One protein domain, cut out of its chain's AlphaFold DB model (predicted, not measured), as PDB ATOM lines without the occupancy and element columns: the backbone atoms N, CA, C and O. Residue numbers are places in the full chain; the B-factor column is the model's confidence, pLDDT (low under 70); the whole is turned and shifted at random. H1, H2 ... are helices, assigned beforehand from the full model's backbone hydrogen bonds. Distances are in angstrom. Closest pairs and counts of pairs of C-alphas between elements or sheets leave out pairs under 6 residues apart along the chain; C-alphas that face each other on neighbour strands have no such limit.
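Overview. This is residues 77 to 170 of the 282 residues of an uncharacterized protein of Uncinocarpus reesii (strain UAMH 1704) (UniProt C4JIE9). A rounded cluster of short helices has H5 at its core, with H1 packed on one side of it and H4 on the other, while H6 makes a corner with H5 near the end of H5. H3 packs beside H6, H2 lies by the H5 to H6 corner, and H7 lies at the far end from H1, touching no helix. The printed part has 94 residues with seven named helices, H1 to H7 in chain order, and no named strand; the class is all helix. It is compact, with a radius of gyration of the C-alphas of 12.7 A, and spans 33 by 26 by 23 A.

Along the chain. Find C-alpha 134 at (-10.845, -13.521, 45.537); from there H5, residues 134 to 145, runs 16.4 A to C-alpha 145 at (-11.354, -0.606, 35.515). H1, residues 77 to 88, starts at C-alpha 77 at (1.421, -23.302, 42.558) and is 17.3 A long. Look next for H2 at residues 93 to 99, 9.9 A, H3 at 101 to 108, 10.2 A, and H4 at 122 to 128, 10.0 A. H6 is residues 147 to 155, 12.4 A, and H7 residues 162 to 168, 11.2 A.

Arrangement. Start at the hub, H5. Its residues 135 to 139 alone touch H1, closest at the C-alphas of Ile 139 and Cys 86, 5.5 A, at a tilt of 38 degrees, only just steep, the same way. H4 touches H5 at a steep tilt of 65 degrees, opposite ways; the closest C-alphas, of Met 126 and Ser 137, are 5.0 A apart. H6 touches H5 only at the corner, with the C-alphas of Leu 143 and Gly 149 closest, 5.0 A. Farther out, H3 touches H6 at a shallow tilt of 22 degrees, the same way, closest at the C-alphas of Ile 102 and Leu 153, 6.6 A. H2 is close to H6 but not clearly touching, and meets H3 only through their link. H7 is close to H4 but not clearly touching, with the C-alphas of Val 124 and His 168 closest, 7.7 A. In H1, H2, H4, H5 and H6 every O i to N i+4 pair is within hydrogen-bond range; in H3 1 of 4 is, beside 1 of 5 O i to N i+3 pairs, and in H7 0 of 3, beside 2 of 4.

Size, cuts and confidence. The C-alphas of Gly 77 and Met 163, 37.4 A, are the two farthest apart. The printed part has no cut. Look at residues 109 to 121 for the long link, H3 to H4. The pLDDT of the printed part has a mean of 80.2 and is under 70 at residues 117 to 120 and 161 to 170.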
ATOM      1  N   GLY A  77       0.432 -24.335  42.881       70.25
ATOM      2  CA  GLY A  77       1.421 -23.302  42.558       70.25
ATOM      3  C   GLY A  77       0.812 -22.045  41.931       70.25
ATOM      4  O   GLY A  77       1.338 -20.950  42.128       70.25
ATOM      5  N   GLU A  78      -0.323 -22.173  41.241       79.94
ATOM      6  CA  GLU A  78      -0.976 -21.047  40.574       79.94
ATOM      7  C   GLU A  78      -1.530 -20.038  41.574       79.94
ATOM      8  O   GLU A  78      -1.370 -18.845  41.355       79.94
ATOM      9  N   ASN A  79      -2.061 -20.471  42.722       79.69
ATOM     10  CA  ASN A  79      -2.544 -19.540  43.749       79.69
ATOM     11  C   ASN A  79      -1.465 -18.539  44.194       79.69
ATOM     12  O   ASN A  79      -1.756 -17.365  44.406       79.69
ATOM     13  N   LYS A  80      -0.201 -18.971  44.288       76.38
ATOM     14  CA  LYS A  80       0.917 -18.076  44.630       76.38
ATOM     15  C   LYS A  80       1.256 -17.117  43.488       76.38
ATOM     16  O   LYS A  80       1.551 -15.948  43.737       76.38
ATOM     17  N   ALA A  81       1.195 -17.594  42.245       77.38
ATOM     18  CA  ALA A  81       1.406 -16.760  41.067       77.38
ATOM     19  C   ALA A  81       0.293 -15.707  40.923       77.38
ATOM     20  O   ALA A  81       0.592 -14.536  40.711       77.38
ATOM     21  N   LEU A  82      -0.968 -16.098  41.132       83.00
ATOM     22  CA  LEU A  82      -2.127 -15.204  41.154       83.00
ATOM     23  C   LEU A  82      -2.017 -14.163  42.266       83.00
ATOM     24  O   LEU A  82      -2.250 -12.992  42.006       83.00
ATOM     25  N   ALA A  83      -1.613 -14.555  43.478       76.31
ATOM     26  CA  ALA A  83      -1.393 -13.609  44.573       76.31
ATOM     27  C   ALA A  83      -0.308 -12.576  44.230       76.31
ATOM     28  O   ALA A  83      -0.480 -11.386  44.481       76.31
ATOM     29  N   THR A  84       0.778 -13.022  43.595       75.56
ATOM     30  CA  THR A  84       1.850 -12.129  43.134       75.56
ATOM     31  C   THR A  84       1.349 -11.178  42.047       75.56
ATOM     32  O   THR A  84       1.572  -9.973  42.132       75.56
ATOM     33  N   LEU A  85       0.629 -11.695  41.048       77.75
ATOM     34  CA  LEU A  85       0.047 -10.880  39.984       77.75
ATOM     35  C   LEU A  85      -0.965  -9.877  40.546       77.75
ATOM     36  O   LEU A  85      -0.914  -8.713  40.184       77.75
ATOM     37  N   CYS A  86      -1.828 -10.295  41.470       80.81
ATOM     38  CA  CYS A  86      -2.804  -9.435  42.133       80.81
ATOM     39  C   CYS A  86      -2.144  -8.251  42.859       80.81
ATOM     40  O   CYS A  86      -2.717  -7.167  42.883       80.81
ATOM     41  N   ALA A  87      -0.951  -8.443  43.428       76.75
ATOM     42  CA  ALA A  87      -0.207  -7.371  44.083       76.75
ATOM     43  C   ALA A  87       0.468  -6.411  43.086       76.75
ATOM     44  O   ALA A  87       0.547  -5.219  43.353       76.75
ATOM     45  N   LEU A  88       0.955  -6.914  41.945       78.69
ATOM     46  CA  LEU A  88       1.716  -6.123  40.965       78.69
ATOM     47  C   LEU A  88       0.849  -5.448  39.896       78.69
ATOM     48  O   LEU A  88       1.272  -4.471  39.277       78.69
ATOM     49  N   LEU A  89      -0.329  -6.008  39.625       80.44
ATOM     50  CA  LEU A  89      -1.191  -5.599  38.524       80.44
ATOM     51  C   LEU A  89      -1.732  -4.166  38.650       80.44
ATOM     52  O   LEU A  89      -1.731  -3.500  37.617       80.44
ATOM     53  N   PRO A  90      -2.156  -3.663  39.831       85.38
ATOM     54  CA  PRO A  90      -2.707  -2.310  39.952       85.38
ATOM     55  C   PRO A  90      -1.775  -1.217  39.416       85.38
ATOM     56  O   PRO A  90      -2.241  -0.297  38.749       85.38
ATOM     57  N   ASP A  91      -0.465  -1.372  39.620       81.75
ATOM     58  CA  ASP A  91       0.541  -0.392  39.197       81.75
ATOM     59  C   ASP A  91       1.001  -0.586  37.741       81.75
ATOM     60  O   ASP A  91       1.615   0.302  37.155       81.75
ATOM     61  N   ASN A  92       0.717  -1.746  37.134       82.38
ATOM     62  CA  ASN A  92       1.301  -2.167  35.854       82.38
ATOM     63  C   ASN A  92       0.255  -2.657  34.839       82.38
ATOM     64  O   ASN A  92       0.549  -3.505  33.990       82.38
ATOM     65  N   VAL A  93      -0.976  -2.140  34.911       85.25
ATOM     66  CA  VAL A  93      -2.100  -2.604  34.078       85.25
ATOM     67  C   VAL A  93      -1.782  -2.516  32.582       85.25
ATOM     68  O   VAL A  93      -2.014  -3.476  31.853       85.25
ATOM     69  N   THR A  94      -1.216  -1.406  32.107       86.94
ATOM     70  CA  THR A  94      -0.895  -1.204  30.681       86.94
ATOM     71  C   THR A  94       0.122  -2.225  30.167       86.94
ATOM     72  O   THR A  94      -0.133  -2.891  29.166       86.94
ATOM     73  N   VAL A  95       1.216  -2.437  30.905       81.69
ATOM     74  CA  VAL A  95       2.263  -3.422  30.581       81.69
ATOM     75  C   VAL A  95       1.698  -4.845  30.578       81.69
ATOM     76  O   VAL A  95       2.013  -5.649  29.702       81.69
ATOM     77  N   ALA A  96       0.814  -5.165  31.526       78.38
ATOM     78  CA  ALA A  96       0.135  -6.455  31.584       78.38
ATOM     79  C   ALA A  96      -0.787  -6.687  30.368       78.38
ATOM     80  O   ALA A  96      -0.841  -7.793  29.819       78.38
ATOM     81  N   LEU A  97      -1.496  -5.649  29.917       81.38
ATOM     82  CA  LEU A  97      -2.342  -5.709  28.724       81.38
ATOM     83  C   LEU A  97      -1.511  -5.916  27.448       81.38
ATOM     84  O   LEU A  97      -1.867  -6.763  26.630       81.38
ATOM     85  N   GLU A  98      -0.385  -5.215  27.307       76.69
ATOM     86  CA  GLU A  98       0.552  -5.385  26.186       76.69
ATOM     87  C   GLU A  98       1.215  -6.767  26.178       76.69
ATOM     88  O   GLU A  98       1.316  -7.412  25.132       76.69
ATOM     89  N   ALA A  99       1.596  -7.278  27.354       78.31
ATOM     90  CA  ALA A  99       2.134  -8.630  27.517       78.31
ATOM     91  C   ALA A  99       1.120  -9.727  27.137       78.31
ATOM     92  O   ALA A  99       1.492 -10.890  26.904       78.31
ATOM     93  N   GLY A 100      -0.159  -9.358  27.048       78.75
ATOM     94  CA  GLY A 100      -1.230 -10.227  26.607       78.75
ATOM     95  C   GLY A 100      -1.862 -11.047  27.725       78.75
ATOM     96  O   GLY A 100      -2.285 -12.181  27.499       78.75
ATOM     97  N   VAL A 101      -1.947 -10.499  28.942       84.94
ATOM     98  CA  VAL A 101      -2.599 -11.170  30.083       84.94
ATOM     99  C   VAL A 101      -4.029 -11.602  29.736       84.94
ATOM    100  O   VAL A 101      -4.451 -12.698  30.103       84.94
ATOM    101  N   ILE A 102      -4.757 -10.808  28.945       84.50
ATOM    102  CA  ILE A 102      -6.107 -11.168  28.501       84.50
ATOM    103  C   ILE A 102      -6.069 -12.156  27.330       84.50
ATOM    104  O   ILE A 102      -6.608 -13.257  27.424       84.50
ATOM    105  N   ASN A 103      -5.436 -11.782  26.217       83.75
ATOM    106  CA  ASN A 103      -5.524 -12.530  24.960       83.75
ATOM    107  C   ASN A 103      -4.775 -13.880  24.979       83.75
ATOM    108  O   ASN A 103      -5.217 -14.842  24.346       83.75
ATOM    109  N   ARG A 104      -3.651 -13.980  25.699       77.75
ATOM    110  CA  ARG A 104      -2.810 -15.184  25.749       77.75
ATOM    111  C   ARG A 104      -3.156 -16.076  26.925       77.75
ATOM    112  O   ARG A 104      -3.023 -17.290  26.776       77.75
ATOM    113  N   TRP A 105      -3.581 -15.497  28.049       87.19
ATOM    114  CA  TRP A 105      -3.835 -16.237  29.282       87.19
ATOM    115  C   TRP A 105      -5.322 -16.312  29.644       87.19
ATOM    116  O   TRP A 105      -5.899 -17.382  29.458       87.19
ATOM    117  N   LEU A 106      -5.973 -15.223  30.076       86.62
ATOM    118  CA  LEU A 106      -7.369 -15.282  30.552       86.62
ATOM    119  C   LEU A 106      -8.341 -15.838  29.502       86.62
ATOM    120  O   LEU A 106      -9.252 -16.591  29.834       86.62
ATOM    121  N   ALA A 107      -8.140 -15.537  28.218       85.31
ATOM    122  CA  ALA A 107      -8.984 -16.063  27.148       85.31
ATOM    123  C   ALA A 107      -8.963 -17.601  27.075       85.31
ATOM    124  O   ALA A 107      -9.984 -18.207  26.746       85.31
ATOM    125  N   LYS A 108      -7.827 -18.220  27.415       84.94
ATOM    126  CA  LYS A 108      -7.599 -19.674  27.388       84.94
ATOM    127  C   LYS A 108      -7.756 -20.328  28.758       84.94
ATOM    128  O   LYS A 108      -7.626 -21.544  28.865       84.94
ATOM    129  N   TYR A 109      -7.990 -19.533  29.796       87.31
ATOM    130  CA  TYR A 109      -8.145 -20.035  31.147       87.31
ATOM    131  C   TYR A 109      -9.424 -20.889  31.252       87.31
ATOM    132  O   TYR A 109     -10.462 -20.482  30.713       87.31
ATOM    133  N   PRO A 110      -9.377 -22.064  31.908       86.25
ATOM    134  CA  PRO A 110     -10.472 -23.031  31.903       86.25
ATOM    135  C   PRO A 110     -11.567 -22.659  32.913       86.25
ATOM    136  O   PRO A 110     -11.809 -23.376  33.881       86.25
ATOM    137  N   PHE A 111     -12.232 -21.523  32.700       87.31
ATOM    138  CA  PHE A 111     -13.368 -21.118  33.526       87.31
ATOM    139  C   PHE A 111     -14.522 -22.123  33.389       87.31
ATOM    140  O   PHE A 111     -14.952 -22.374  32.260       87.31
ATOM    141  N   PRO A 112     -15.083 -22.650  34.495       85.31
ATOM    142  CA  PRO A 112     -16.231 -23.555  34.434       85.31
ATOM    143  C   PRO A 112     -17.428 -22.937  33.701       85.31
ATOM    144  O   PRO A 112     -18.082 -23.605  32.907       85.31
ATOM    145  N   CYS A 113     -17.663 -21.633  33.878       82.00
ATOM    146  CA  CYS A 113     -18.737 -20.904  33.206       82.00
ATOM    147  C   CYS A 113     -18.588 -20.796  31.677       82.00
ATOM    148  O   CYS A 113     -19.577 -20.531  31.010       82.00
ATOM    149  N   LYS A 114     -17.405 -21.056  31.097       80.31
ATOM    150  CA  LYS A 114     -17.236 -21.124  29.633       80.31
ATOM    151  C   LYS A 114     -17.693 -22.445  29.017       80.31
ATOM    152  O   LYS A 114     -17.838 -22.525  27.800       80.31
ATOM    153  N   ALA A 115     -17.873 -23.489  29.824       76.44
ATOM    154  CA  ALA A 115     -18.392 -24.761  29.330       76.44
ATOM    155  C   ALA A 115     -19.877 -24.657  28.945       76.44
ATOM    156  O   ALA A 115     -20.354 -25.424  28.111       76.44
ATOM    157  N   GLU A 116     -20.598 -23.693  29.524       71.25
ATOM    158  CA  GLU A 116     -22.018 -23.468  29.283       71.25
ATOM    159  C   GLU A 116     -22.226 -22.165  28.485       71.25
ATOM    160  O   GLU A 116     -21.845 -21.092  28.957       71.25
ATOM    161  N   PRO A 117     -22.857 -22.204  27.296       65.19
ATOM    162  CA  PRO A 117     -22.942 -21.045  26.401       65.19
ATOM    163  C   PRO A 117     -23.720 -19.857  26.990       65.19
ATOM    164  O   PRO A 117     -23.450 -18.708  26.640       65.19
ATOM    165  N   GLU A 118     -24.648 -20.118  27.908       64.94
ATOM    166  CA  GLU A 118     -25.447 -19.099  28.598       64.94
ATOM    167  C   GLU A 118     -24.643 -18.335  29.667       64.94
ATOM    168  O   GLU A 118     -25.030 -17.238  30.065       64.94
ATOM    169  N   LYS A 119     -23.499 -18.876  30.112       65.12
ATOM    170  CA  LYS A 119     -22.719 -18.361  31.250       65.12
ATOM    171  C   LYS A 119     -21.396 -17.701  30.844       65.12
ATOM    172  O   LYS A 119     -20.527 -17.458  31.680       65.12
ATOM    173  N   ASN A 120     -21.261 -17.323  29.575       69.25
ATOM    174  CA  ASN A 120     -20.015 -16.823  28.978       69.25
ATOM    175  C   ASN A 120     -19.522 -15.447  29.487       69.25
ATOM    176  O   ASN A 120     -18.509 -14.940  29.006       69.25
ATOM    177  N   ASN A 121     -20.188 -14.825  30.466       84.81
ATOM    178  CA  ASN A 121     -19.794 -13.523  31.009       84.81
ATOM    179  C   ASN A 121     -18.942 -13.659  32.283       84.81
ATOM    180  O   ASN A 121     -19.402 -13.395  33.396       84.81
ATOM    181  N   VAL A 122     -17.683 -14.065  32.108       86.75
ATOM    182  CA  VAL A 122     -16.726 -14.300  33.206       86.75
ATOM    183  C   VAL A 122     -16.620 -13.091  34.137       86.75
ATOM    184  O   VAL A 122     -16.621 -13.264  35.349       86.75
ATOM    185  N   VAL A 123     -16.576 -11.869  33.598       88.00
ATOM    186  CA  VAL A 123     -16.440 -10.644  34.410       88.00
ATOM    187  C   VAL A 123     -17.624 -10.451  35.364       88.00
ATOM    188  O   VAL A 123     -17.423 -10.108  36.528       88.00
ATOM    189  N   VAL A 124     -18.854 -10.700  34.907       85.38
ATOM    190  CA  VAL A 124     -20.051 -10.608  35.761       85.38
ATOM    191  C   VAL A 124     -20.053 -11.715  36.811       85.38
ATOM    192  O   VAL A 124     -20.277 -11.439  37.989       85.38
ATOM    193  N   TYR A 125     -19.731 -12.951  36.421       85.56
ATOM    194  CA  TYR A 125     -19.635 -14.057  37.376       85.56
ATOM    195  C   TYR A 125     -18.570 -13.813  38.449       85.56
ATOM    196  O   TYR A 125     -18.831 -14.093  39.614       85.56
ATOM    197  N   MET A 126     -17.423 -13.229  38.093       87.00
ATOM    198  CA  MET A 126     -16.368 -12.858  39.044       87.00
ATOM    199  C   MET A 126     -16.831 -11.817  40.065       87.00
ATOM    200  O   MET A 126     -16.369 -11.822  41.199       87.00
ATOM    201  N   ARG A 127     -17.765 -10.931  39.701       85.00
ATOM    202  CA  ARG A 127     -18.355  -9.984  40.658       85.00
ATOM    203  C   ARG A 127     -19.304 -10.681  41.628       85.00
ATOM    204  O   ARG A 127     -19.190 -10.485  42.833       85.00
ATOM    205  N   ILE A 128     -20.210 -11.504  41.099       85.75
ATOM    206  CA  ILE A 128     -21.247 -12.184  41.890       85.75
ATOM    207  C   ILE A 128     -20.629 -13.239  42.823       85.75
ATOM    208  O   ILE A 128     -20.998 -13.324  43.988       85.75
ATOM    209  N   TRP A 129     -19.665 -14.016  42.325       87.19
ATOM    210  CA  TRP A 129     -19.042 -15.140  43.032       87.19
ATOM    211  C   TRP A 129     -17.642 -14.806  43.555       87.19
ATOM    212  O   TRP A 129     -16.817 -15.696  43.729       87.19
ATOM    213  N   SER A 130     -17.358 -13.530  43.827       85.94
ATOM    214  CA  SER A 130     -16.009 -13.074  44.196       85.94
ATOM    215  C   SER A 130     -15.397 -13.794  45.406       85.94
ATOM    216  O   SER A 130     -14.177 -13.938  45.482       85.94
ATOM    217  N   ALA A 131     -16.233 -14.292  46.323       87.88
ATOM    218  CA  ALA A 131     -15.813 -15.052  47.499       87.88
ATOM    219  C   ALA A 131     -15.178 -16.413  47.163       87.88
ATOM    220  O   ALA A 131     -14.302 -16.867  47.901       87.88
ATOM    221  N   ASP A 132     -15.576 -17.048  46.057       88.25
ATOM    222  CA  ASP A 132     -15.046 -18.354  45.649       88.25
ATOM    223  C   ASP A 132     -13.608 -18.247  45.128       88.25
ATOM    224  O   ASP A 132     -12.820 -19.186  45.247       88.25
ATOM    225  N   ASP A 133     -13.264 -17.102  44.538       90.38
ATOM    226  CA  ASP A 133     -11.949 -16.850  43.966       90.38
ATOM    227  C   ASP A 133     -11.553 -15.370  44.085       90.38
ATOM    228  O   ASP A 133     -11.623 -14.611  43.107       90.38
ATOM    229  N   PRO A 134     -11.117 -14.932  45.278       90.25
ATOM    230  CA  PRO A 134     -10.845 -13.521  45.537       90.25
ATOM    231  C   PRO A 134      -9.661 -12.998  44.717       90.25
ATOM    232  O   PRO A 134      -9.661 -11.844  44.291       90.25
ATOM    233  N   LEU A 135      -8.662 -13.848  44.449       88.69
ATOM    234  CA  LEU A 135      -7.474 -13.466  43.684       88.69
ATOM    235  C   LEU A 135      -7.819 -13.207  42.218       88.69
ATOM    236  O   LEU A 135      -7.470 -12.157  41.680       88.69
ATOM    237  N   MET A 136      -8.523 -14.143  41.574       90.44
ATOM    238  CA  MET A 136      -8.914 -13.970  40.176       90.44
ATOM    239  C   MET A 136      -9.936 -12.845  40.015       90.44
ATOM    240  O   MET A 136      -9.840 -12.066  39.070       90.44
ATOM    241  N   SER A 137     -10.868 -12.708  40.962       91.06
ATOM    242  CA  SER A 137     -11.864 -11.632  40.950       91.06
ATOM    243  C   SER A 137     -11.215 -10.257  41.064       91.06
ATOM    244  O   SER A 137     -11.591  -9.345  40.331       91.06
ATOM    245  N   SER A 138     -10.194 -10.122  41.916       90.44
ATOM    246  CA  SER A 138      -9.393  -8.901  42.013       90.44
ATOM    247  C   SER A 138      -8.671  -8.600  40.699       90.44
ATOM    248  O   SER A 138      -8.837  -7.516  40.148       90.44
ATOM    249  N   ILE A 139      -7.964  -9.583  40.123       89.38
ATOM    250  CA  ILE A 139      -7.257  -9.433  38.839       89.38
ATOM    251  C   ILE A 139      -8.208  -8.974  37.728       89.38
ATOM    252  O   ILE A 139      -7.945  -7.984  37.045       89.38
ATOM    253  N   VAL A 140      -9.328  -9.677  37.545       90.56
ATOM    254  CA  VAL A 140     -10.323  -9.349  36.515       90.56
ATOM    255  C   VAL A 140     -10.966  -7.990  36.797       90.56
ATOM    256  O   VAL A 140     -11.158  -7.209  35.867       90.56
ATOM    257  N   GLY A 141     -11.238  -7.677  38.065       89.69
ATOM    258  CA  GLY A 141     -11.742  -6.381  38.506       89.69
ATOM    259  C   GLY A 141     -10.799  -5.236  38.137       89.69
ATOM    260  O   GLY A 141     -11.238  -4.277  37.507       89.69
ATOM    261  N   THR A 142      -9.504  -5.364  38.437       89.25
ATOM    262  CA  THR A 142      -8.469  -4.382  38.076       89.25
ATOM    263  C   THR A 142      -8.340  -4.217  36.561       89.25
ATOM    264  O   THR A 142      -8.196  -3.103  36.074       89.25
ATOM    265  N   LEU A 143      -8.437  -5.294  35.778       88.81
ATOM    266  CA  LEU A 143      -8.424  -5.184  34.312       88.81
ATOM    267  C   LEU A 143      -9.683  -4.491  33.774       88.81
ATOM    268  O   LEU A 143      -9.612  -3.766  32.781       88.81
ATOM    269  N   ALA A 144     -10.829  -4.698  34.425       89.69
ATOM    270  CA  ALA A 144     -12.107  -4.110  34.040       89.69
ATOM    271  C   ALA A 144     -12.249  -2.624  34.425       89.69
ATOM    272  O   ALA A 144     -13.155  -1.963  33.918       89.69
ATOM    273  N   THR A 145     -11.376  -2.063  35.272       89.12
ATOM    274  CA  THR A 145     -11.354  -0.606  35.515       89.12
ATOM    275  C   THR A 145     -10.710   0.165  34.360       89.12
ATOM    276  O   THR A 145     -11.021   1.335  34.143       89.12
ATOM    277  N   HIS A 146      -9.840  -0.484  33.581       88.81
ATOM    278  CA  HIS A 146      -9.097   0.148  32.497       88.81
ATOM    279  C   HIS A 146      -9.841   0.033  31.157       88.81
ATOM    280  O   HIS A 146     -10.192  -1.070  30.730       88.81
ATOM    281  N   ARG A 147     -10.024   1.152  30.428       87.62
ATOM    282  CA  ARG A 147     -10.758   1.185  29.137       87.62
ATOM    283  C   ARG A 147     -10.228   0.149  28.132       87.62
ATOM    284  O   ARG A 147     -11.009  -0.551  27.488       87.62
ATOM    285  N   GLU A 148      -8.906   0.005  28.037       87.38
ATOM    286  CA  GLU A 148      -8.283  -0.983  27.144       87.38
ATOM    287  C   GLU A 148      -8.499  -2.432  27.604       87.38
ATOM    288  O   GLU A 148      -8.715  -3.319  26.777       87.38
ATOM    289  N   GLY A 149      -8.508  -2.677  28.918       87.94
ATOM    290  CA  GLY A 149      -8.774  -4.004  29.467       87.94
ATOM    291  C   GLY A 149     -10.205  -4.436  29.172       87.94
ATOM    292  O   GLY A 149     -10.423  -5.519  28.637       87.94
ATOM    293  N   VAL A 150     -11.171  -3.538  29.371       90.88
ATOM    294  CA  VAL A 150     -12.581  -3.731  28.990       90.88
ATOM    295  C   VAL A 150     -12.724  -4.072  27.502       90.88
ATOM    296  O   VAL A 150     -13.434  -5.015  27.143       90.88
ATOM    297  N   ARG A 151     -12.028  -3.341  26.622       90.50
ATOM    298  CA  ARG A 151     -12.048  -3.594  25.173       90.50
ATOM    299  C   ARG A 151     -11.536  -4.995  24.837       90.50
ATOM    300  O   ARG A 151     -12.181  -5.709  24.066       90.50
ATOM    301  N   GLN A 152     -10.414  -5.407  25.422       89.81
ATOM    302  CA  GLN A 152      -9.846  -6.737  25.199       89.81
ATOM    303  C   GLN A 152     -10.706  -7.854  25.807       89.81
ATOM    304  O   GLN A 152     -10.901  -8.881  25.160       89.81
ATOM    305  N   LEU A 153     -11.275  -7.656  27.001       90.19
ATOM    306  CA  LEU A 153     -12.174  -8.619  27.647       90.19
ATOM    307  C   LEU A 153     -13.408  -8.905  26.777       90.19
ATOM    308  O   LEU A 153     -13.747 -10.070  26.571       90.19
ATOM    309  N   ARG A 154     -14.028  -7.867  26.196       89.56
ATOM    310  CA  ARG A 154     -15.133  -8.033  25.232       89.56
ATOM    311  C   ARG A 154     -14.673  -8.729  23.956       89.56
ATOM    312  O   ARG A 154     -15.292  -9.696  23.525       89.56
ATOM    313  N   ARG A 155     -13.556  -8.282  23.371       89.19
ATOM    314  CA  ARG A 155     -13.005  -8.856  22.129       89.19
ATOM    315  C   ARG A 155     -12.721 -10.355  22.248       89.19
ATOM    316  O   ARG A 155     -12.876 -11.081  21.273       89.19
ATOM    317  N   HIS A 156     -12.302 -10.807  23.426       87.50
ATOM    318  CA  HIS A 156     -11.986 -12.208  23.702       87.50
ATOM    319  C   HIS A 156     -13.137 -12.991  24.359       87.50
ATOM    320  O   HIS A 156     -12.907 -14.095  24.856       87.50
ATOM    321  N   GLY A 157     -14.361 -12.445  24.360       85.62
ATOM    322  CA  GLY A 157     -15.562 -13.141  24.830       85.62
ATOM    323  C   GLY A 157     -15.549 -13.472  26.324       85.62
ATOM    324  O   GLY A 157     -16.146 -14.458  26.736       85.62
ATOM    325  N   LEU A 158     -14.818 -12.699  27.130       86.00
ATOM    326  CA  LEU A 158     -14.799 -12.814  28.595       86.00
ATOM    327  C   LEU A 158     -15.827 -11.896  29.260       86.00
ATOM    328  O   LEU A 158     -16.144 -12.070  30.436       86.00
ATOM    329  N   MET A 159     -16.328 -10.915  28.513       84.56
ATOM    330  CA  MET A 159     -17.345  -9.974  28.955       84.56
ATOM    331  C   MET A 159     -18.422  -9.838  27.882       84.56
ATOM    332  O   MET A 159     -18.105  -9.815  26.691       84.56
ATOM    333  N   GLY A 160     -19.680  -9.752  28.317       75.75
ATOM    334  CA  GLY A 160     -20.825  -9.547  27.432       75.75
ATOM    335  C   GLY A 160     -20.785  -8.210  26.685       75.75
ATOM    336  O   GLY A 160     -19.940  -7.341  26.928       75.75
ATOM    337  N   SER A 161     -21.724  -8.036  25.752       64.12
ATOM    338  CA  SER A 161     -21.938  -6.736  25.114       64.12
ATOM    339  C   SER A 161     -22.399  -5.706  26.155       64.12
ATOM    340  O   SER A 161     -23.000  -6.066  27.166       64.12
ATOM    341  N   ARG A 162     -22.172  -4.412  25.894       57.69
ATOM    342  CA  ARG A 162     -22.599  -3.322  26.794       57.69
ATOM    343  C   ARG A 162     -24.111  -3.354  27.096       57.69
ATOM    344  O   ARG A 162     -24.534  -2.888  28.141       57.69
ATOM    345  N   MET A 163     -24.911  -3.940  26.203       49.69
ATOM    346  CA  MET A 163     -26.359  -4.117  26.360       49.69
ATOM    347  C   MET A 163     -26.733  -5.295  27.283       49.69
ATOM    348  O   MET A 163     -27.801  -5.288  27.885       49.69
ATOM    349  N   GLU A 164     -25.852  -6.290  27.430       54.03
ATOM    350  CA  GLU A 164     -26.040  -7.450  28.318       54.03
ATOM    351  C   GLU A 164     -25.752  -7.103  29.791       54.03
ATOM    352  O   GLU A 164     -26.332  -7.697  30.696       54.03
ATOM    353  N   GLU A 165     -24.876  -6.122  30.039       50.75
ATOM    354  CA  GLU A 165     -24.476  -5.676  31.386       50.75
ATOM    355  C   GLU A 165     -25.686  -5.171  32.204       50.75
ATOM    356  O   GLU A 165     -25.834  -5.525  33.373       50.75
ATOM    357  N   HIS A 166     -26.631  -4.475  31.561       47.97
ATOM    358  CA  HIS A 166     -27.823  -3.916  32.212       47.97
ATOM    359  C   HIS A 166     -28.862  -4.946  32.677       47.97
ATOM    360  O   HIS A 166     -29.736  -4.611  33.474       47.97
ATOM    361  N   LYS A 167     -28.784  -6.207  32.231       48.38
ATOM    362  CA  LYS A 167     -29.650  -7.274  32.764       48.38
ATOM    363  C   LYS A 167     -29.205  -7.732  34.152       48.38
ATOM    364  O   LYS A 167     -30.029  -8.184  34.943       48.38
ATOM    365  N   HIS A 168     -27.911  -7.614  34.450       47.66
ATOM    366  CA  HIS A 168     -27.323  -8.085  35.704       47.66
ATOM    367  C   HIS A 168     -27.205  -6.993  36.773       47.66
ATOM    368  O   HIS A 168     -27.126  -7.334  37.950       47.66
ATOM    369  N   ASP A 169     -27.314  -5.711  36.400       51.47
ATOM    370  CA  ASP A 169     -27.482  -4.596  37.349       51.47
ATOM    371  C   ASP A 169     -28.790  -4.713  38.172       51.47
ATOM    372  O   ASP A 169     -28.920  -4.113  39.235       51.47
ATOM    373  N   ILE A 170     -29.755  -5.522  37.713       46.69
ATOM    374  CA  ILE A 170     -31.054  -5.744  38.376       46.69
ATOM    375  C   ILE A 170     -30.965  -6.831  39.470       46.69
ATOM    376  O   ILE A 170     -31.808  -6.883  40.362       46.69
TER     377      ILE A 170